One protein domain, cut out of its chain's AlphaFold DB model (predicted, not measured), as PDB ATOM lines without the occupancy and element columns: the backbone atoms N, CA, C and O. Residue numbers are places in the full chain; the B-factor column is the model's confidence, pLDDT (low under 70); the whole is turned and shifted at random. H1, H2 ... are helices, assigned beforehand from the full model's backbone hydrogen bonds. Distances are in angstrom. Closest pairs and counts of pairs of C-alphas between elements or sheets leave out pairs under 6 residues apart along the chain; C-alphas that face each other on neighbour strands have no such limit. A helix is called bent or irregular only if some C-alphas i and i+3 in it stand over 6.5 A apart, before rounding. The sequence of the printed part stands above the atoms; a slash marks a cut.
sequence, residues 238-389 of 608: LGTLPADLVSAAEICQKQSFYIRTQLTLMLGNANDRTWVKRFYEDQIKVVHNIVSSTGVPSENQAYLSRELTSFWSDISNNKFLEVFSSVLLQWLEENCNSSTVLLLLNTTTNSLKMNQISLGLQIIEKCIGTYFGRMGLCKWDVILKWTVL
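AT A GLANCE: This is residues 238 to 389 of the 608 residues of an uncharacterized protein of Brugia timori (UniProt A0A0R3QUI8). Two groups of three helices are stacked and crossed: H1, H2 and H3 run nearly side by side as a triangle, and H4, H5 and H6 make a second triangle, in which H4 crosses H2 and H5 crosses H3 at steep tilts. The short H7 packs on H5, on the far side from H1, and residues 242 to 247 stick out beyond the first end of H1. H1 to H4 are also an up-and-down bundle, each helix running against the one before it. The printed part has 152 residues with seven named helices, H1 to H7 in chain order, and no named strand, and is all helix. It is compact, with a radius of gyration of the C-alphas of 15.1 A, and spans 42 by 37 by 27 A.

IN THESE COORDINATES: H2, the longest helix, holds residues 273 to 293 and measures 30.4 A, from C-alpha 273 at (53.396, 32.067, -61.731) to C-alpha 293 at (31.750, 47.935, -47.470). H1 holds residues 248 to 267, 29.0 A, and H3 residues 299 to 314, 25.0 A. H4 spans residues 318 to 334, 24.3 A; H5 residues 340 to 351, 15.1 A; H6 residues 354 to 372, 27.9 A. H7, residues 380 to 386, ends at (41.513, 39.342, -32.642). H3, H5 and H6 are irregular: C-alphas 308 and 311 are 7.3 A apart, 346 and 349 7.6 A, and 355 and 358 7.4 A. H3 has a kink of 43 degrees near residue 308.

HOW THE PARTS SIT: H2 and H5 are the hubs, touching four helices each. H2 forms a hairpin with H1, at a shallow tilt of 6 degrees; their closest C-alphas, Met 266 and Val 276, are 6.5 A apart. H2 and H3 are a hairpin too, closest at Val 287 and Leu 304, 6.3 A between C-alphas. H1 and H3 touch and run the same way, with C-alphas of Ser 256 and Leu 304 closest at 4.9 A. H4 touches H2 at a steep tilt of 41 degrees, closest at C-alphas 281 and 327, 6.7 A. H2 and H5 only just touch, with 3 pairs of C-alphas within 8 A, His 288 and Thr 340 closest at 6.1 A. H5 touches H3 at a steep tilt of 49 degrees, the C-alphas of Ser 310 and Ser 351 closest at 4.6 A. H5 and H6 are a hairpin, closest at C-alphas 349 and 360, 5.3 A. H6 touches H4 at a shallow tilt of 12 degrees, closest at C-alphas 333 and 370, 6.3 A. H7 touches H5, closest at C-alphas 386 and 346, 5.3 A. H1 and H6, for instance, are apart. Every O i to N i+4 pair is within hydrogen-bond range in H2 and H7; the counts are 15 of 16 in H1, 11 of 13 in H4, 5 of 8 in H5, 13 of 15 in H6, and 4 of 12 in H3, where 9 of 13 O i to N i+3 pairs are within range.

THE WHOLE: The farthest C-alphas, Asp 244 and Lys 319, are 45.2 A apart. The printed part has no cut. The links are tight but for H6 to H7, which is short. Mean pLDDT of the printed part is 89.4; residues 240 to 244 and 294 to 297 are under 70.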
ATOM      1  N   LEU A 238      27.977  38.440 -54.276       85.38
ATOM      2  CA  LEU A 238      29.116  39.296 -54.661       85.38
ATOM      3  C   LEU A 238      28.717  40.525 -55.511       85.38
ATOM      4  O   LEU A 238      29.552  41.084 -56.226       85.38
ATOM      5  N   GLY A 239      27.448  40.942 -55.448       73.06
ATOM      6  CA  GLY A 239      26.880  42.078 -56.187       73.06
ATOM      7  C   GLY A 239      25.980  42.966 -55.320       73.06
ATOM      8  O   GLY A 239      25.996  42.871 -54.095       73.06
ATOM      9  N   THR A 240      25.183  43.839 -55.946       62.06
ATOM     10  CA  THR A 240      24.229  44.720 -55.246       62.06
ATOM     11  C   THR A 240      23.138  43.906 -54.550       62.06
ATOM     12  O   THR A 240      22.340  43.235 -55.203       62.06
ATOM     13  N   LEU A 241      23.123  43.972 -53.220       59.44
ATOM     14  CA  LEU A 241      22.201  43.254 -52.346       59.44
ATOM     15  C   LEU A 241      20.903  44.047 -52.131       59.44
ATOM     16  O   LEU A 241      20.975  45.226 -51.777       59.44
ATOM     17  N   PRO A 242      19.721  43.418 -52.232       55.12
ATOM     18  CA  PRO A 242      18.569  43.853 -51.459       55.12
ATOM     19  C   PRO A 242      18.876  43.575 -49.984       55.12
ATOM     20  O   PRO A 242      19.168  42.435 -49.612       55.12
ATOM     21  N   ALA A 243      18.854  44.615 -49.155       54.00
ATOM     22  CA  ALA A 243      18.926  44.448 -47.710       54.00
ATOM     23  C   ALA A 243      17.726  43.607 -47.217       54.00
ATOM     24  O   ALA A 243      16.676  43.584 -47.856       54.00
ATOM     25  N   ASP A 244      17.898  42.922 -46.085       65.00
ATOM     26  CA  ASP A 244      16.818  42.390 -45.227       65.00
ATOM     27  C   ASP A 244      16.294  40.953 -45.460       65.00
ATOM     28  O   ASP A 244      15.434  40.506 -44.703       65.00
ATOM     29  N   LEU A 245      16.827  40.168 -46.408       73.56
ATOM     30  CA  LEU A 245      16.358  38.778 -46.633       73.56
ATOM     31  C   LEU A 245      17.171  37.687 -45.911       73.56
ATOM     32  O   LEU A 245      16.643  36.612 -45.632       73.56
ATOM     33  N   VAL A 246      18.458  37.927 -45.642       81.38
ATOM     34  CA  VAL A 246      19.412  36.910 -45.162       81.38
ATOM     35  C   VAL A 246      20.334  37.503 -44.099       81.38
ATOM     36  O   VAL A 246      20.697  38.677 -44.166       81.38
ATOM     37  N   SER A 247      20.737  36.692 -43.114       87.00
ATOM     38  CA  SER A 247      21.670  37.135 -42.073       87.00
ATOM     39  C   SER A 247      23.049  37.498 -42.647       87.00
ATOM     40  O   SER A 247      23.543  36.866 -43.584       87.00
ATOM     41  N   ALA A 248      23.725  38.475 -42.036       84.38
ATOM     42  CA  ALA A 248      25.082  38.862 -42.436       84.38
ATOM     43  C   ALA A 248      26.091  37.697 -42.345       84.38
ATOM     44  O   ALA A 248      27.021  37.624 -43.148       84.38
ATOM     45  N   ALA A 249      25.894  36.775 -41.395       87.75
ATOM     46  CA  ALA A 249      26.725  35.581 -41.237       87.75
ATOM     47  C   ALA A 249      26.616  34.647 -42.448       87.75
ATOM     48  O   ALA A 249      27.630  34.228 -43.006       87.75
ATOM     49  N   GLU A 250      25.390  34.374 -42.889       89.81
ATOM     50  CA  GLU A 250      25.130  33.530 -44.052       89.81
ATOM     51  C   GLU A 250      25.653  34.166 -45.347       89.81
ATOM     52  O   GLU A 250      26.268  33.476 -46.161       89.81
ATOM     53  N   ILE A 251      25.494  35.484 -45.516       90.00
ATOM     54  CA  ILE A 251      26.074  36.214 -46.653       90.00
ATOM     55  C   ILE A 251      27.597  36.024 -46.688       90.00
ATOM     56  O   ILE A 251      28.133  35.610 -47.715       90.00
ATOM     57  N   CYS A 252      28.290  36.242 -45.563       90.81
ATOM     58  CA  CYS A 252      29.746  36.089 -45.494       90.81
ATOM     59  C   CYS A 252      30.202  34.652 -45.804       90.81
ATOM     60  O   CYS A 252      31.204  34.466 -46.494       90.81
ATOM     61  N   GLN A 253      29.469  33.635 -45.337       93.12
ATOM     62  CA  GLN A 253      29.768  32.228 -45.641       93.12
ATOM     63  C   GLN A 253      29.597  31.914 -47.131       93.12
ATOM     64  O   GLN A 253      30.456  31.286 -47.747       93.12
ATOM     65  N   LYS A 254      28.505  32.375 -47.746       94.31
ATOM     66  CA  LYS A 254      28.262  32.142 -49.175       94.31
ATOM     67  C   LYS A 254      29.282  32.877 -50.048       94.31
ATOM     68  O   LYS A 254      29.778  32.295 -51.013       94.31
ATOM     69  N   GLN A 255      29.665  34.098 -49.675       94.25
ATOM     70  CA  GLN A 255      30.752  34.832 -50.328       94.25
ATOM     71  C   GLN A 255      32.092  34.093 -50.192       94.25
ATOM     72  O   GLN A 255      32.836  33.996 -51.170       94.25
ATOM     73  N   SER A 256      32.395  33.516 -49.020       95.56
ATOM     74  CA  SER A 256      33.645  32.772 -48.822       95.56
ATOM     75  C   SER A 256      33.722  31.521 -49.700       95.56
ATOM     76  O   SER A 256      34.790  31.227 -50.235       95.56
ATOM     77  N   PHE A 257      32.607  30.828 -49.955       97.44
ATOM     78  CA  PHE A 257      32.602  29.684 -50.874       97.44
ATOM     79  C   PHE A 257      33.036  30.060 -52.288       97.44
ATOM     80  O   PHE A 257      33.809  29.316 -52.891       97.44
ATOM     81  N   TYR A 258      32.613  31.223 -52.788       96.81
ATOM     82  CA  TYR A 258      33.059  31.716 -54.086       96.81
ATOM     83  C   TYR A 258      34.564  31.989 -54.097       96.81
ATOM     84  O   TYR A 258      35.258  31.487 -54.981       96.81
ATOM     85  N   ILE A 259      35.076  32.726 -53.102       97.06
ATOM     86  CA  ILE A 259      36.512  33.037 -52.983       97.06
ATOM     87  C   ILE A 259      37.336  31.749 -52.934       97.06
ATOM     88  O   ILE A 259      38.280  31.588 -53.706       97.06
ATOM     89  N   ARG A 260      36.926  30.785 -52.105       96.69
ATOM     90  CA  ARG A 260      37.569  29.472 -52.022       96.69
ATOM     91  C   ARG A 260      37.566  28.754 -53.368       96.69
ATOM     92  O   ARG A 260      38.606  28.271 -53.796       96.69
ATOM     93  N   THR A 261      36.427  28.711 -54.066       96.56
ATOM     94  CA  THR A 261      36.345  28.083 -55.393       96.56
ATOM     95  C   THR A 261      37.311  28.730 -56.387       96.56
ATOM     96  O   THR A 261      38.010  28.005 -57.091       96.56
ATOM     97  N   GLN A 262      37.391  30.064 -56.432       95.81
ATOM     98  CA  GLN A 262      38.322  30.783 -57.313       95.81
ATOM     99  C   GLN A 262      39.785  30.452 -56.988       95.81
ATOM    100  O   GLN A 262      40.558  30.118 -57.884       95.81
ATOM    101  N   LEU A 263      40.157  30.492 -55.705       96.19
ATOM    102  CA  LEU A 263      41.521  30.215 -55.250       96.19
ATOM    103  C   LEU A 263      41.936  28.761 -55.502       96.19
ATOM    104  O   LEU A 263      43.051  28.512 -55.957       96.19
ATOM    105  N   THR A 264      41.039  27.796 -55.288       94.75
ATOM    106  CA  THR A 264      41.315  26.388 -55.597       94.75
ATOM    107  C   THR A 264      41.465  26.153 -57.103       94.75
ATOM    108  O   THR A 264      42.391  25.458 -57.514       94.75
ATOM    109  N   LEU A 265      40.619  26.755 -57.948       93.69
ATOM    110  CA  LEU A 265      40.750  26.638 -59.410       93.69
ATOM    111  C   LEU A 265      42.044  27.285 -59.925       93.69
ATOM    112  O   LEU A 265      42.698  26.736 -60.813       93.69
ATOM    113  N   MET A 266      42.449  28.414 -59.334       94.50
ATOM    114  CA  MET A 266      43.709  29.095 -59.646       94.50
ATOM    115  C   MET A 266      44.921  28.175 -59.435       94.50
ATOM    116  O   MET A 266      45.843  28.208 -60.253       94.50
ATOM    117  N   LEU A 267      44.924  27.326 -58.397       91.44
ATOM    118  CA  LEU A 267      46.036  26.400 -58.129       91.44
ATOM    119  C   LEU A 267      46.321  25.446 -59.290       91.44
ATOM    120  O   LEU A 267      47.463  25.027 -59.478       91.44
ATOM    121  N   GLY A 268      45.315  25.124 -60.097       86.44
ATOM    122  CA  GLY A 268      45.506  24.277 -61.264       86.44
ATOM    123  C   GLY A 268      46.286  24.939 -62.414       86.44
ATOM    124  O   GLY A 268      46.728  24.243 -63.323       86.44
ATOM    125  N   ASN A 269      46.536  26.253 -62.346       85.75
ATOM    126  CA  ASN A 269      47.379  27.015 -63.276       85.75
ATOM    127  C   ASN A 269      48.790  27.298 -62.709       85.75
ATOM    128  O   ASN A 269      49.432  28.275 -63.090       85.75
ATOM    129  N   ALA A 270      49.311  26.442 -61.817       82.56
ATOM    130  CA  ALA A 270      50.591  26.644 -61.114       82.56
ATOM    131  C   ALA A 270      51.827  26.892 -62.011       82.56
ATOM    132  O   ALA A 270      52.847  27.397 -61.531       82.56
ATOM    133  N   ASN A 271      51.754  26.550 -63.301       85.88
ATOM    134  CA  ASN A 271      52.836  26.762 -64.265       85.88
ATOM    135  C   ASN A 271      53.011  28.241 -64.656       85.88
ATOM    136  O   ASN A 271      54.141  28.662 -64.901       85.88
ATOM    137  N   ASP A 272      51.940  29.043 -64.666       90.38
ATOM    138  CA  ASP A 272      52.017  30.486 -64.931       90.38
ATOM    139  C   ASP A 272      52.027  31.274 -63.616       90.38
ATOM    140  O   ASP A 272      51.018  31.799 -63.140       90.38
ATOM    141  N   ARG A 273      53.213  31.367 -63.011       89.75
ATOM    142  CA  ARG A 273      53.396  32.067 -61.731       89.75
ATOM    143  C   ARG A 273      53.016  33.544 -61.793       89.75
ATOM    144  O   ARG A 273      52.598  34.093 -60.779       89.75
ATOM    145  N   THR A 274      53.175  34.194 -62.946       92.38
ATOM    146  CA  THR A 274      52.880  35.625 -63.095       92.38
ATOM    147  C   THR A 274      51.377  35.856 -63.080       92.38
ATOM    148  O   THR A 274      50.901  36.749 -62.378       92.38
ATOM    149  N   TRP A 275      50.632  35.029 -63.816       94.31
ATOM    150  CA  TRP A 275      49.176  35.057 -63.806       94.31
ATOM    151  C   TRP A 275      48.620  34.713 -62.422       94.31
ATOM    152  O   TRP A 275      47.828  35.483 -61.885       94.31
ATOM    153  N   VAL A 276      49.109  33.636 -61.794       94.25
ATOM    154  CA  VAL A 276      48.692  33.220 -60.442       94.25
ATOM    155  C   VAL A 276      48.924  34.333 -59.415       94.25
ATOM    156  O   VAL A 276      48.049  34.603 -58.596       94.25
ATOM    157  N   LYS A 277      50.075  35.020 -59.481       94.88
ATOM    158  CA  LYS A 277      50.391  36.152 -58.598       94.88
ATOM    159  C   LYS A 277      49.336  37.258 -58.709       94.88
ATOM    160  O   LYS A 277      48.799  37.690 -57.693       94.88
ATOM    161  N   ARG A 278      49.041  37.692 -59.939       95.56
ATOM    162  CA  ARG A 278      48.062  38.758 -60.220       95.56
ATOM    163  C   ARG A 278      46.653  38.347 -59.805       95.56
ATOM    164  O   ARG A 278      45.970  39.107 -59.135       95.56
ATOM    165  N   PHE A 279      46.257  37.119 -60.137       96.56
ATOM    166  CA  PHE A 279      44.943  36.597 -59.781       96.56
ATOM    167  C   PHE A 279      44.744  36.555 -58.262       96.56
ATOM    168  O   PHE A 279      43.700  36.974 -57.764       96.56
ATOM    169  N   TYR A 280      45.745  36.090 -57.510       97.50
ATOM    170  CA  TYR A 280      45.682  36.076 -56.050       97.50
ATOM    171  C   TYR A 280      45.574  37.490 -55.462       97.50
ATOM    172  O   TYR A 280      44.756  37.725 -54.575       97.50
ATOM    173  N   GLU A 281      46.342  38.445 -55.993       96.94
ATOM    174  CA  GLU A 281      46.255  39.856 -55.607       96.94
ATOM    175  C   GLU A 281      44.846  40.433 -55.838       96.94
ATOM    176  O   GLU A 281      44.305  41.129 -54.976       96.94
ATOM    177  N   ASP A 282      44.207  40.088 -56.957       96.31
ATOM    178  CA  ASP A 282      42.835  40.502 -57.249       96.31
ATOM    179  C   ASP A 282      41.826  39.875 -56.274       96.31
ATOM    180  O   ASP A 282      40.911  40.562 -55.817       96.31
ATOM    181  N   GLN A 283      42.014  38.614 -55.864       96.50
ATOM    182  CA  GLN A 283      41.170  38.004 -54.825       96.50
ATOM    183  C   GLN A 283      41.335  38.692 -53.462       96.50
ATOM    184  O   GLN A 283      40.341  38.896 -52.761       96.50
ATOM    185  N   ILE A 284      42.551  39.117 -53.097       96.88
ATOM    186  CA  ILE A 284      42.777  39.912 -51.880       96.88
ATOM    187  C   ILE A 284      42.001  41.235 -51.960       96.88
ATOM    188  O   ILE A 284      41.320  41.602 -50.999       96.88
ATOM    189  N   LYS A 285      42.032  41.925 -53.110       94.81
ATOM    190  CA  LYS A 285      41.264  43.166 -53.335       94.81
ATOM    191  C   LYS A 285      39.758  42.936 -53.231       94.81
ATOM    192  O   LYS A 285      39.066  43.738 -52.608       94.81
ATOM    193  N   VAL A 286      39.241  41.836 -53.783       93.50
ATOM    194  CA  VAL A 286      37.819  41.475 -53.655       93.50
ATOM    195  C   VAL A 286      37.441  41.294 -52.184       93.50
ATOM    196  O   VAL A 286      36.481  41.916 -51.729       93.50
ATOM    197  N   VAL A 287      38.214  40.516 -51.416       93.81
ATOM    198  CA  VAL A 287      37.973  40.324 -49.975       93.81
ATOM    199  C   VAL A 287      38.041  41.654 -49.224       93.81
ATOM    200  O   VAL A 287      37.158  41.949 -48.419       93.81
ATOM    201  N   HIS A 288      39.039  42.489 -49.510       92.81
ATOM    202  CA  HIS A 288      39.164  43.816 -48.911       92.81
ATOM    203  C   HIS A 288      37.949  44.709 -49.190       92.81
ATOM    204  O   HIS A 288      37.435  45.340 -48.266       92.81
ATOM    205  N   ASN A 289      37.460  44.742 -50.430       91.12
ATOM    206  CA  ASN A 289      36.313  45.564 -50.816       91.12
ATOM    207  C   ASN A 289      35.031  45.113 -50.105       91.12
ATOM    208  O   ASN A 289      34.282  45.952 -49.601       91.12
ATOM    209  N   ILE A 290      34.807  43.799 -49.997       88.38
ATOM    210  CA  ILE A 290      33.664  43.242 -49.258       88.38
ATOM    211  C   ILE A 290      33.748  43.645 -47.784       88.38
ATOM    212  O   ILE A 290      32.788  44.188 -47.239       88.38
ATOM    213  N   VAL A 291      34.907  43.446 -47.154       87.94
ATOM    214  CA  VAL A 291      35.115  43.772 -45.736       87.94
ATOM    215  C   VAL A 291      34.974  45.274 -45.473       87.94
ATOM    216  O   VAL A 291      34.423  45.676 -44.452       87.94
ATOM    217  N   SER A 292      35.438  46.118 -46.395       85.38
ATOM    218  CA  SER A 292      35.389  47.577 -46.242       85.38
ATOM    219  C   SER A 292      33.979  48.143 -46.421       85.38
ATOM    220  O   SER A 292      33.646  49.152 -45.804       85.38
ATOM    221  N   SER A 293      33.124  47.482 -47.208       78.25
ATOM    222  CA  SER A 293      31.750  47.935 -47.470       78.25
ATOM    223  C   SER A 293      30.839  47.947 -46.234       78.25
ATOM    224  O   SER A 293      29.859  48.687 -46.202       78.25
ATOM    225  N   THR A 294      31.166  47.176 -45.191       67.25
ATOM    226  CA  THR A 294      30.347  47.050 -43.972       67.25
ATOM    227  C   THR A 294      30.798  47.965 -42.825       67.25
ATOM    228  O   THR A 294      30.193  47.943 -41.753       67.25
ATOM    229  N   GLY A 295      31.869  48.746 -43.008       58.84
ATOM    230  CA  GLY A 295      32.391  49.727 -42.045       58.84
ATOM    231  C   GLY A 295      33.124  49.148 -40.824       58.84
ATOM    232  O   GLY A 295      34.250  49.555 -40.544       58.84
ATOM    233  N   VAL A 296      32.527  48.196 -40.097       62.41
ATOM    234  CA  VAL A 296      33.112  47.589 -38.883       62.41
ATOM    235  C   VAL A 296      33.492  46.126 -39.147       62.41
ATOM    236  O   VAL A 296      32.654  45.385 -39.666       62.41
ATOM    237  N   PRO A 297      34.715  45.680 -38.777       66.56
ATOM    238  CA  PRO A 297      35.093  44.275 -38.884       66.56
ATOM    239  C   PRO A 297      34.193  43.415 -37.993       66.56
ATOM    240  O   PRO A 297      34.166  43.577 -36.771       66.56
ATOM    241  N   SER A 298      33.462  42.495 -38.613       74.88
ATOM    242  CA  SER A 298      32.619  41.513 -37.927       74.88
ATOM    243  C   SER A 298      33.338  40.169 -37.848       74.88
ATOM    244  O   SER A 298      34.027  39.781 -38.789       74.88
ATOM    245  N   GLU A 299      33.137  39.413 -36.767       78.00
ATOM    246  CA  GLU A 299      33.623  38.026 -36.663       78.00
ATOM    247  C   GLU A 299      33.112  37.148 -37.815       78.00
ATOM    248  O   GLU A 299      33.828  36.272 -38.291       78.00
ATOM    249  N   ASN A 300      31.930  37.452 -38.360       82.56
ATOM    250  CA  ASN A 300      31.385  36.767 -39.533       82.56
ATOM    251  C   ASN A 300      32.270  36.921 -40.780       82.56
ATOM    252  O   ASN A 300      32.298  36.047 -41.640       82.56
ATOM    253  N   GLN A 301      33.037  38.007 -40.890       85.56
ATOM    254  CA  GLN A 301      33.928  38.238 -42.029       85.56
ATOM    255  C   GLN A 301      35.223  37.426 -41.943       85.56
ATOM    256  O   GLN A 301      35.966  37.363 -42.924       85.56
ATOM    257  N   ALA A 302      35.475  36.749 -40.817       88.00
ATOM    258  CA  ALA A 302      36.587  35.816 -40.686       88.00
ATOM    259  C   ALA A 302      36.507  34.689 -41.732       88.00
ATOM    260  O   ALA A 302      37.532  34.213 -42.206       88.00
ATOM    261  N   TYR A 303      35.307  34.295 -42.182       89.56
ATOM    262  CA  TYR A 303      35.192  33.318 -43.268       89.56
ATOM    263  C   TYR A 303      35.912  33.781 -44.541       89.56
ATOM    264  O   TYR A 303      36.584  32.977 -45.172       89.56
ATOM    265  N   LEU A 304      35.849  35.071 -44.886       91.75
ATOM    266  CA  LEU A 304      36.490  35.615 -46.087       91.75
ATOM    267  C   LEU A 304      38.014  35.673 -45.958       91.75
ATOM    268  O   LEU A 304      38.724  35.249 -46.868       91.75
ATOM    269  N   SER A 305      38.528  36.171 -44.827       92.75
ATOM    270  CA  SER A 305      39.978  36.245 -44.598       92.75
ATOM    271  C   SER A 305      40.607  34.862 -44.491       92.75
ATOM    272  O   SER A 305      41.728  34.668 -44.954       92.75
ATOM    273  N   ARG A 306      39.879  33.888 -43.926       94.56
ATOM    274  CA  ARG A 306      40.322  32.496 -43.841       94.56
ATOM    275  C   ARG A 306      40.622  31.920 -45.218       94.56
ATOM    276  O   ARG A 306      41.617  31.214 -45.353       94.56
ATOM    277  N   GLU A 307      39.806  32.216 -46.229       95.31
ATOM    278  CA  GLU A 307      40.026  31.655 -47.566       95.31
ATOM    279  C   GLU A 307      41.283  32.200 -48.248       95.31
ATOM    280  O   GLU A 307      41.853  31.512 -49.084       95.31
ATOM    281  N   LEU A 308      41.792  33.370 -47.842       96.31
ATOM    282  CA  LEU A 308      43.054  33.900 -48.368       96.31
ATOM    283  C   LEU A 308      44.275  33.053 -47.987       96.31
ATOM    284  O   LEU A 308      45.299  33.159 -48.664       96.31
ATOM    285  N   THR A 309      44.186  32.233 -46.936       95.19
ATOM    286  CA  THR A 309      45.294  31.394 -46.450       95.19
ATOM    287  C   THR A 309      44.958  29.903 -46.386       95.19
ATOM    288  O   THR A 309      45.872  29.088 -46.419       95.19
ATOM    289  N   SER A 310      43.680  29.508 -46.345       93.88
ATOM    290  CA  SER A 310      43.257  28.104 -46.202       93.88
ATOM    291  C   SER A 310      43.812  27.195 -47.302       93.88
ATOM    292  O   SER A 310      44.377  26.148 -47.005       93.88
ATOM    293  N   PHE A 311      43.728  27.618 -48.567       92.62
ATOM    294  CA  PHE A 311      44.157  26.820 -49.722       92.62
ATOM    295  C   PHE A 311      45.665  26.529 -49.736       92.62
ATOM    296  O   PHE A 311      46.129  25.649 -50.462       92.62
ATOM    297  N   TRP A 312      46.455  27.240 -48.927       94.12
ATOM    298  CA  TRP A 312      47.887  26.990 -48.798       94.12
ATOM    299  C   TRP A 312      48.179  25.611 -48.220       94.12
ATOM    300  O   TRP A 312      49.235  25.042 -48.508       94.12
ATOM    301  N   SER A 313      47.237  25.040 -47.461       90.69
ATOM    302  CA  SER A 313      47.345  23.674 -46.957       90.69
ATOM    303  C   SER A 313      47.515  22.649 -48.075       90.69
ATOM    304  O   SER A 313      48.089  21.582 -47.846       90.69
ATOM    305  N   ASP A 314      47.038  22.959 -49.278       89.00
ATOM    306  CA  ASP A 314      47.052  22.051 -50.425       89.00
ATOM    307  C   ASP A 314      48.325  22.206 -51.274       89.00
ATOM    308  O   ASP A 314      48.577  21.418 -52.186       89.00
ATOM    309  N   ILE A 315      49.182  23.178 -50.937       90.81
ATOM    310  CA  ILE A 315      50.444  23.445 -51.622       90.81
ATOM    311  C   ILE A 315      51.581  22.683 -50.936       90.81
ATOM    312  O   ILE A 315      52.006  23.014 -49.831       90.81
ATOM    313  N   SER A 316      52.131  21.685 -51.626       87.94
ATOM    314  CA  SER A 316      53.296  20.920 -51.157       87.94
ATOM    315  C   SER A 316      54.641  21.587 -51.470       87.94
ATOM    316  O   SER A 316      55.636  21.325 -50.797       87.94
ATOM    317  N   ASN A 317      54.702  22.444 -52.492       89.88
ATOM    318  CA  ASN A 317      55.933  23.104 -52.921       89.88
ATOM    319  C   ASN A 317      56.139  24.438 -52.185       89.88
ATOM    320  O   ASN A 317      55.507  25.437 -52.528       89.88
ATOM    321  N   ASN A 318      57.088  24.478 -51.246       87.81
ATOM    322  CA  ASN A 318      57.400  25.679 -50.461       87.81
ATOM    323  C   ASN A 318      57.768  26.899 -51.323       87.81
ATOM    324  O   ASN A 318      57.307  27.998 -51.039       87.81
ATOM    325  N   LYS A 319      58.506  26.721 -52.429       88.62
ATOM    326  CA  LYS A 319      58.856  27.837 -53.335       88.62
ATOM    327  C   LYS A 319      57.641  28.414 -54.054       88.62
ATOM    328  O   LYS A 319      57.668  29.555 -54.502       88.62
ATOM    329  N   PHE A 320      56.609  27.598 -54.263       91.06
ATOM    330  CA  PHE A 320      55.353  28.066 -54.837       91.06
ATOM    331  C   PHE A 320      54.498  28.755 -53.770       91.06
ATOM    332  O   PHE A 320      53.941  29.814 -54.034       91.06
ATOM    333  N   LEU A 321      54.479  28.215 -52.550       92.12
ATOM    334  CA  LEU A 321      53.827  28.838 -51.399       92.12
ATOM    335  C   LEU A 321      54.384  30.242 -51.092       92.12
ATOM    336  O   LEU A 321      53.612  31.162 -50.832       92.12
ATOM    337  N   GLU A 322      55.702  30.428 -51.207       90.69
ATOM    338  CA  GLU A 322      56.381  31.725 -51.051       90.69
ATOM    339  C   GLU A 322      55.853  32.815 -51.999       90.69
ATOM    340  O   GLU A 322      55.884  34.001 -51.667       90.69
ATOM    341  N   VAL A 323      55.326  32.445 -53.173       92.44
ATOM    342  CA  VAL A 323      54.706  33.411 -54.094       92.44
ATOM    343  C   VAL A 323      53.465  34.031 -53.454       92.44
ATOM    344  O   VAL A 323      53.295  35.244 -53.502       92.44
ATOM    345  N   PHE A 324      52.618  33.226 -52.813       95.25
ATOM    346  CA  PHE A 324      51.396  33.716 -52.174       95.25
ATOM    347  C   PHE A 324      51.697  34.486 -50.895       95.25
ATOM    348  O   PHE A 324      51.151  35.569 -50.688       95.25
ATOM    349  N   SER A 325      52.601  33.971 -50.057       94.50
ATOM    350  CA  SER A 325      52.960  34.669 -48.823       94.50
ATOM    351  C   SER A 325      53.610  36.021 -49.109       94.50
ATOM    352  O   SER A 325      53.238  37.002 -48.476       94.50
ATOM    353  N   SER A 326      54.503  36.116 -50.100       94.25
ATOM    354  CA  SER A 326      55.116  37.396 -50.482       94.25
ATOM    355  C   SER A 326      54.098  38.406 -51.014       94.25
ATOM    356  O   SER A 326      54.162  39.569 -50.628       94.25
ATOM    357  N   VAL A 327      53.124  37.979 -51.829       96.56
ATOM    358  CA  VAL A 327      52.027  38.851 -52.292       96.56
ATOM    359  C   VAL A 327      51.194  39.359 -51.126       96.56
ATOM    360  O   VAL A 327      50.937  40.557 -51.039       96.56
ATOM    361  N   LEU A 328      50.783  38.469 -50.218       96.81
ATOM    362  CA  LEU A 328      49.960  38.854 -49.075       96.81
ATOM    363  C   LEU A 328      50.717  39.810 -48.145       96.81
ATOM    364  O   LEU A 328      50.161  40.820 -47.725       96.81
ATOM    365  N   LEU A 329      51.988  39.521 -47.852       94.88
ATOM    366  CA  LEU A 329      52.838  40.374 -47.018       94.88
ATOM    367  C   LEU A 329      53.047  41.756 -47.645       94.88
ATOM    368  O   LEU A 329      52.922  42.752 -46.936       94.88
ATOM    369  N   GLN A 330      53.304  41.823 -48.957       95.12
ATOM    370  CA  GLN A 330      53.426  43.092 -49.679       95.12
ATOM    371  C   GLN A 330      52.111  43.883 -49.622       95.12
ATOM    372  O   GLN A 330      52.106  45.067 -49.294       95.12
ATOM    373  N   TRP A 331      50.978  43.225 -49.873       96.19
ATOM    374  CA  TRP A 331      49.678  43.886 -49.827       96.19
ATOM    375  C   TRP A 331      49.355  44.443 -48.431       96.19
ATOM    376  O   TRP A 331      48.809  45.541 -48.322       96.19
ATOM    377  N   LEU A 332      49.715  43.724 -47.359       95.00
ATOM    378  CA  LEU A 332      49.533  44.189 -45.980       95.00
ATOM    379  C   LEU A 332      50.309  45.486 -45.703       95.00
ATOM    380  O   LEU A 332      49.755  46.393 -45.083       95.00
ATOM    381  N   GLU A 333      51.547  45.600 -46.191       90.88
ATOM    382  CA  GLU A 333      52.366  46.814 -46.039       90.88
ATOM    383  C   GLU A 333      51.703  48.041 -46.665       90.88
ATOM    384  O   GLU A 333      51.701  49.122 -46.077       90.88
ATOM    385  N   GLU A 334      51.101  47.859 -47.838       93.12
ATOM    386  CA  GLU A 334      50.462  48.931 -48.600       93.12
ATOM    387  C   GLU A 334      49.073  49.309 -48.041       93.12
ATOM    388  O   GLU A 334      48.587  50.414 -48.280       93.12
ATOM    389  N   ASN A 335      48.433  48.428 -47.258       92.44
ATOM    390  CA  ASN A 335      47.025  48.552 -46.856       92.44
ATOM    391  C   ASN A 335      46.820  48.519 -45.334       92.44
ATOM    392  O   ASN A 335      45.907  47.858 -44.828       92.44
ATOM    393  N   CYS A 336      47.628  49.276 -44.587       90.25
ATOM    394  CA  CYS A 336      47.599  49.259 -43.121       90.25
ATOM    395  C   CYS A 336      46.212  49.520 -42.509       90.25
ATOM    396  O   CYS A 336      45.838  48.863 -41.538       90.25
ATOM    397  N   ASN A 337      45.409  50.407 -43.103       89.44
ATOM    398  CA  ASN A 337      44.075  50.772 -42.610       89.44
ATOM    399  C   ASN A 337      42.988  49.720 -42.907       89.44
ATOM    400  O   ASN A 337      41.866  49.853 -42.426       89.44
ATOM    401  N   SER A 338      43.298  48.662 -43.663       90.44
ATOM    402  CA  SER A 338      42.325  47.627 -44.008       90.44
ATOM    403  C   SER A 338      41.920  46.788 -42.796       90.44
ATOM    404  O   SER A 338      42.764  46.189 -42.125       90.44
ATOM    405  N   SER A 339      40.614  46.639 -42.572       91.00
ATOM    406  CA  SER A 339      40.039  45.710 -41.587       91.00
ATOM    407  C   SER A 339      40.471  44.251 -41.795       91.00
ATOM    408  O   SER A 339      40.555  43.505 -40.819       91.00
ATOM    409  N   THR A 340      40.852  43.858 -43.017       92.31
ATOM    410  CA  THR A 340      41.400  42.526 -43.332       92.31
ATOM    411  C   THR A 340      42.630  42.183 -42.488       92.31
ATOM    412  O   THR A 340      42.806  41.020 -42.138       92.31
ATOM    413  N   VAL A 341      43.436  43.178 -42.086       93.19
ATOM    414  CA  VAL A 341      44.606  42.975 -41.208       93.19
ATOM    415  C   VAL A 341      44.194  42.323 -39.883       93.19
ATOM    416  O   VAL A 341      44.837  41.379 -39.439       93.19
ATOM    417  N   LEU A 342      43.096  42.782 -39.268       92.56
ATOM    418  CA  LEU A 342      42.606  42.222 -38.003       92.56
ATOM    419  C   LEU A 342      41.969  40.844 -38.196       92.56
ATOM    420  O   LEU A 342      42.135  39.967 -37.356       92.56
ATOM    421  N   LEU A 343      41.265  40.643 -39.311       93.56
ATOM    422  CA  LEU A 343      40.642  39.356 -39.621       93.56
ATOM    423  C   LEU A 343      41.694  38.256 -39.847       93.56
ATOM    424  O   LEU A 343      41.512  37.131 -39.387       93.56
ATOM    425  N   LEU A 344      42.826  38.581 -40.481       94.69
ATOM    426  CA  LEU A 344      43.931  37.635 -40.681       94.69
ATOM    427  C   LEU A 344      44.581  37.191 -39.362       94.69
ATOM    428  O   LEU A 344      44.901  36.011 -39.227       94.69
ATOM    429  N   LEU A 345      44.680  38.071 -38.352       93.69
ATOM    430  CA  LEU A 345      45.154  37.689 -37.008       93.69
ATOM    431  C   LEU A 345      44.331  36.542 -36.396       93.69
ATOM    432  O   LEU A 345      44.866  35.730 -35.639       93.69
ATOM    433  N   ASN A 346      43.039  36.475 -36.723       91.88
ATOM    434  CA  ASN A 346      42.121  35.458 -36.217       91.88
ATOM    435  C   ASN A 346      42.240  34.140 -37.002       91.88
ATOM    436  O   ASN A 346      42.188  33.046 -36.439       91.88
ATOM    437  N   THR A 347      42.411  34.225 -38.322       92.50
ATOM    438  CA  THR A 347      42.178  33.071 -39.199       92.50
ATOM    439  C   THR A 347      43.428  32.356 -39.678       92.50
ATOM    440  O   THR A 347      43.340  31.173 -40.005       92.50
ATOM    441  N   THR A 348      44.581  33.029 -39.742       92.50
ATOM    442  CA  THR A 348      45.760  32.498 -40.440       92.50
ATOM    443  C   THR A 348      46.263  31.179 -39.849       92.50
ATOM    444  O   THR A 348      46.331  30.185 -40.568       92.50
ATOM    445  N   THR A 349      46.564  31.120 -38.552       88.50
ATOM    446  CA  THR A 349      47.093  29.912 -37.879       88.50
ATOM    447  C   THR A 349      46.131  28.729 -37.961       88.50
ATOM    448  O   THR A 349      46.543  27.628 -38.311       88.50
ATOM    449  N   ASN A 350      44.840  28.966 -37.727       86.88
ATOM    450  CA  ASN A 350      43.800  27.932 -37.756       86.88
ATOM    451  C   ASN A 350      43.485  27.408 -39.167       86.88
ATOM    452  O   ASN A 350      42.819  26.383 -39.316       86.88
ATOM    453  N   SER A 351      43.915  28.121 -40.210       87.88
ATOM    454  CA  SER A 351      43.686  27.737 -41.605       87.88
ATOM    455  C   SER A 351      44.796  26.867 -42.203       87.88
ATOM    456  O   SER A 351      44.590  26.281 -43.262       87.88
ATOM    457  N   LEU A 352      45.954  26.774 -41.541       89.62
ATOM    458  CA  LEU A 352      47.163  26.139 -42.070       89.62
ATOM    459  C   LEU A 352      47.448  24.778 -41.420       89.62
ATOM    460  O   LEU A 352      46.989  24.474 -40.319       89.62
ATOM    461  N   LYS A 353      48.247  23.946 -42.101       88.00
ATOM    462  CA  LYS A 353      48.751  22.674 -41.549       88.00
ATOM    463  C   LYS A 353      49.866  22.918 -40.525       88.00
ATOM    464  O   LYS A 353      50.560  23.929 -40.579       88.00
ATOM    465  N   MET A 354      50.109  21.940 -39.645       84.69
ATOM    466  CA  MET A 354      51.120  22.033 -38.573       84.69
ATOM    467  C   MET A 354      52.525  22.407 -39.080       84.69
ATOM    468  O   MET A 354      53.207  23.233 -38.483       84.69
ATOM    469  N   ASN A 355      52.947  21.860 -40.222       85.12
ATOM    470  CA  ASN A 355      54.247  22.157 -40.836       85.12
ATOM    471  C   ASN A 355      54.339  23.559 -41.475       85.12
ATOM    472  O   ASN A 355      55.423  23.975 -41.871       85.12
ATOM    473  N   GLN A 356      53.223  24.284 -41.578       88.19
ATOM    474  CA  GLN A 356      53.129  25.635 -42.137       88.19
ATOM    475  C   GLN A 356      52.896  26.705 -41.054       88.19
ATOM    476  O   GLN A 356      52.822  27.889 -41.378       88.19
ATOM    477  N   ILE A 357      52.829  26.325 -39.770       88.56
ATOM    478  CA  ILE A 357      52.578  27.260 -38.658       88.56
ATOM    479  C   ILE A 357      53.618  28.384 -38.614       88.56
ATOM    480  O   ILE A 357      53.242  29.536 -38.427       88.56
ATOM    481  N   SER A 358      54.902  28.092 -38.857       89.62
ATOM    482  CA  SER A 358      55.957  29.122 -38.892       89.62
ATOM    483  C   SER A 358      55.657  30.236 -39.904       89.62
ATOM    484  O   SER A 358      55.789  31.418 -39.587       89.62
ATOM    485  N   LEU A 359      55.162  29.880 -41.095       90.25
ATOM    486  CA  LEU A 359      54.746  30.854 -42.103       90.25
ATOM    487  C   LEU A 359      53.510  31.643 -41.647       90.25
ATOM    488  O   LEU A 359      53.455  32.860 -41.810       90.25
ATOM    489  N   GLY A 360      52.535  30.962 -41.040       92.19
ATOM    490  CA  GLY A 360      51.358  31.612 -40.469       92.19
ATOM    491  C   GLY A 360      51.715  32.646 -39.399       92.19
ATOM    492  O   GLY A 360      51.189  33.756 -39.413       92.19
ATOM    493  N   LEU A 361      52.661  32.325 -38.515       93.69
ATOM    494  CA  LEU A 361      53.128  33.236 -37.471       93.69
ATOM    495  C   LEU A 361      53.912  34.431 -38.034       93.69
ATOM    496  O   LEU A 361      53.813  35.519 -37.476       93.69
ATOM    497  N   GLN A 362      54.629  34.279 -39.153       92.94
ATOM    498  CA  GLN A 362      55.247  35.415 -39.858       92.94
ATOM    499  C   GLN A 362      54.199  36.400 -40.394       92.94
ATOM    500  O   GLN A 362      54.400  37.613 -40.356       92.94
ATOM    501  N   ILE A 363      53.054  35.896 -40.859       94.88
ATOM    502  CA  ILE A 363      51.945  36.744 -41.314       94.88
ATOM    503  C   ILE A 363      51.280  37.442 -40.138       94.88
ATOM    504  O   ILE A 363      50.996  38.631 -40.244       94.88
ATOM    505  N   ILE A 364      51.076  36.749 -39.014       95.69
ATOM    506  CA  ILE A 364      50.563  37.379 -37.790       95.69
ATOM    507  C   ILE A 364      51.529  38.472 -37.313       95.69
ATOM    508  O   ILE A 364      51.080  39.588 -37.060       95.69
ATOM    509  N   GLU A 365      52.840  38.212 -37.285       95.25
ATOM    510  CA  GLU A 365      53.873  39.194 -36.908       95.25
ATOM    511  C   GLU A 365      53.749  40.445 -37.782       95.25
ATOM    512  O   GLU A 365      53.698  41.576 -37.286       95.25
ATOM    513  N   LYS A 366      53.608  40.237 -39.097       95.25
ATOM    514  CA  LYS A 366      53.420  41.326 -40.048       95.25
ATOM    515  C   LYS A 366      52.098  42.057 -39.845       95.25
ATOM    516  O   LYS A 366      52.085  43.283 -39.926       95.25
ATOM    517  N   CYS A 367      51.004  41.352 -39.567       96.56
ATOM    518  CA  CYS A 367      49.696  41.951 -39.307       96.56
ATOM    519  C   CYS A 367      49.718  42.824 -38.045       96.56
ATOM    520  O   CYS A 367      49.178  43.927 -38.079       96.56
ATOM    521  N   ILE A 368      50.384  42.388 -36.967       95.88
ATOM    522  CA  ILE A 368      50.540  43.192 -35.744       95.88
ATOM    523  C   ILE A 368      51.329  44.466 -36.057       95.88
ATOM    524  O   ILE A 368      50.855  45.566 -35.775       95.88
ATOM    525  N   GLY A 369      52.495  44.343 -36.703       94.25
ATOM    526  CA  GLY A 369      53.296  45.508 -37.095       94.25
ATOM    527  C   GLY A 369      52.523  46.476 -38.001       94.25
ATOM    528  O   GLY A 369      52.543  47.687 -37.790       94.25
ATOM    529  N   THR A 370      51.772  45.936 -38.962       94.69
ATOM    530  CA  THR A 370      50.931  46.695 -39.901       94.69
ATOM    531  C   THR A 370      49.782  47.414 -39.195       94.69
ATOM    532  O   THR A 370      49.504  48.573 -39.499       94.69
ATOM    533  N   TYR A 371      49.132  46.767 -38.222       94.50
ATOM    534  CA  TYR A 371      48.070  47.378 -37.420       94.50
ATOM    535  C   TYR A 371      48.575  48.617 -36.680       94.50
ATOM    536  O   TYR A 371      47.937  49.662 -36.745       94.50
ATOM    537  N   PHE A 372      49.748  48.542 -36.049       92.62
ATOM    538  CA  PHE A 372      50.349  49.695 -35.373       92.62
ATOM    539  C   PHE A 372      50.933  50.744 -36.335       92.62
ATOM    540  O   PHE A 372      51.242  51.856 -35.914       92.62
ATOM    541  N   GLY A 373      51.033  50.436 -37.630       89.62
ATOM    542  CA  GLY A 373      51.318  51.410 -38.686       89.62
ATOM    543  C   GLY A 373      50.113  52.270 -39.092       89.62
ATOM    544  O   GLY A 373      50.286  53.240 -39.826       89.62
ATOM    545  N   ARG A 374      48.898  51.949 -38.620       89.75
ATOM    546  CA  ARG A 374      47.660  52.646 -39.001       89.75
ATOM    547  C   ARG A 374      47.644  54.121 -38.622       89.75
ATOM    548  O   ARG A 374      48.295  54.576 -37.675       89.75
ATOM    549  N   MET A 375      46.799  54.856 -39.340       82.94
ATOM    550  CA  MET A 375      46.408  56.209 -38.964       82.94
ATOM    551  C   MET A 375      45.401  56.139 -37.810       82.94
ATOM    552  O   MET A 375      44.352  55.514 -37.937       82.94
ATOM    553  N   GLY A 376      45.717  56.777 -36.681       82.88
ATOM    554  CA  GLY A 376      44.866  56.802 -35.485       82.88
ATOM    555  C   GLY A 376      45.411  56.009 -34.294       82.88
ATOM    556  O   GLY A 376      46.562  55.567 -34.287       82.88
ATOM    557  N   LEU A 377      44.570  55.883 -33.264       84.81
ATOM    558  CA  LEU A 377      44.882  55.197 -32.008       84.81
ATOM    559  C   LEU A 377      44.887  53.676 -32.211       84.81
ATOM    560  O   LEU A 377      43.893  53.100 -32.655       84.81
ATOM    561  N   CYS A 378      45.994  53.034 -31.844       89.00
ATOM    562  CA  CYS A 378      46.184  51.586 -31.909       89.00
ATOM    563  C   CYS A 378      46.379  51.046 -30.492       89.00
ATOM    564  O   CYS A 378      47.115  51.657 -29.724       89.00
ATOM    565  N   LYS A 379      45.735  49.921 -30.153       90.12
ATOM    566  CA  LYS A 379      45.798  49.337 -28.803       90.12
ATOM    567  C   LYS A 379      46.111  47.849 -28.820       90.12
ATOM    568  O   LYS A 379      45.572  47.126 -29.665       90.12
ATOM    569  N   TRP A 380      46.902  47.366 -27.859       91.44
ATOM    570  CA  TRP A 380      47.190  45.934 -27.724       91.44
ATOM    571  C   TRP A 380      45.939  45.112 -27.409       91.44
ATOM    572  O   TRP A 380      45.824  43.999 -27.914       91.44
ATOM    573  N   ASP A 381      44.956  45.661 -26.691       90.94
ATOM    574  CA  ASP A 381      43.692  44.962 -26.396       90.94
ATOM    575  C   ASP A 381      42.953  44.504 -27.660       90.94
ATOM    576  O   ASP A 381      42.361  43.424 -27.698       90.94
ATOM    577  N   VAL A 382      43.025  45.296 -28.736       91.44
ATOM    578  CA  VAL A 382      42.428  44.935 -30.028       91.44
ATOM    579  C   VAL A 382      43.184  43.760 -30.646       91.44
ATOM    580  O   VAL A 382      42.558  42.800 -31.092       91.44
ATOM    581  N   ILE A 383      44.519  43.789 -30.628       94.00
ATOM    582  CA  ILE A 383      45.353  42.673 -31.097       94.00
ATOM    583  C   ILE A 383      45.059  41.405 -30.294       94.00
ATOM    584  O   ILE A 383      44.851  40.342 -30.877       94.00
ATOM    585  N   LEU A 384      44.977  41.505 -28.967       92.75
ATOM    586  CA  LEU A 384      44.700  40.372 -28.085       92.75
ATOM    587  C   LEU A 384      43.311  39.784 -28.326       92.75
ATOM    588  O   LEU A 384      43.167  38.560 -28.325       92.75
ATOM    589  N   LYS A 385      42.307  40.631 -28.586       91.31
ATOM    590  CA  LYS A 385      40.958  40.184 -28.943       91.31
ATOM    591  C   LYS A 385      40.952  39.393 -30.253       91.31
ATOM    592  O   LYS A 385      40.340  38.334 -30.314       91.31
ATOM    593  N   TRP A 386      41.609  39.907 -31.292       92.44
ATOM    594  CA  TRP A 386      41.513  39.342 -32.642       92.44
ATOM    595  C   TRP A 386      42.482  38.193 -32.913       92.44
ATOM    596  O   TRP A 386      42.183  37.340 -33.740       92.44
ATOM    597  N   THR A 387      43.632  38.146 -32.246       93.75
ATOM    598  CA  THR A 387      44.641  37.120 -32.530       93.75
ATOM    599  C   THR A 387      44.219  35.774 -31.955       93.75
ATOM    600  O   THR A 387      43.938  35.684 -30.765       93.75
ATOM    601  N   VAL A 388      44.248  34.700 -32.742       89.38
ATOM    602  CA  VAL A 388      44.041  33.336 -32.229       89.38
ATOM    603  C   VAL A 388      45.326  32.533 -32.407       89.38
ATOM    604  O   VAL A 388      45.758  32.259 -33.523       89.38
ATOM    605  N   LEU A 389      45.958  32.170 -31.292       88.50
ATOM    606  CA  LEU A 389      47.159  31.334 -31.257       88.50
ATOM    607  C   LEU A 389      46.801  30.031 -30.546       88.50
ATOM    608  O   LEU A 389      46.271  30.073 -29.438       88.50
TER     609      LEU A 389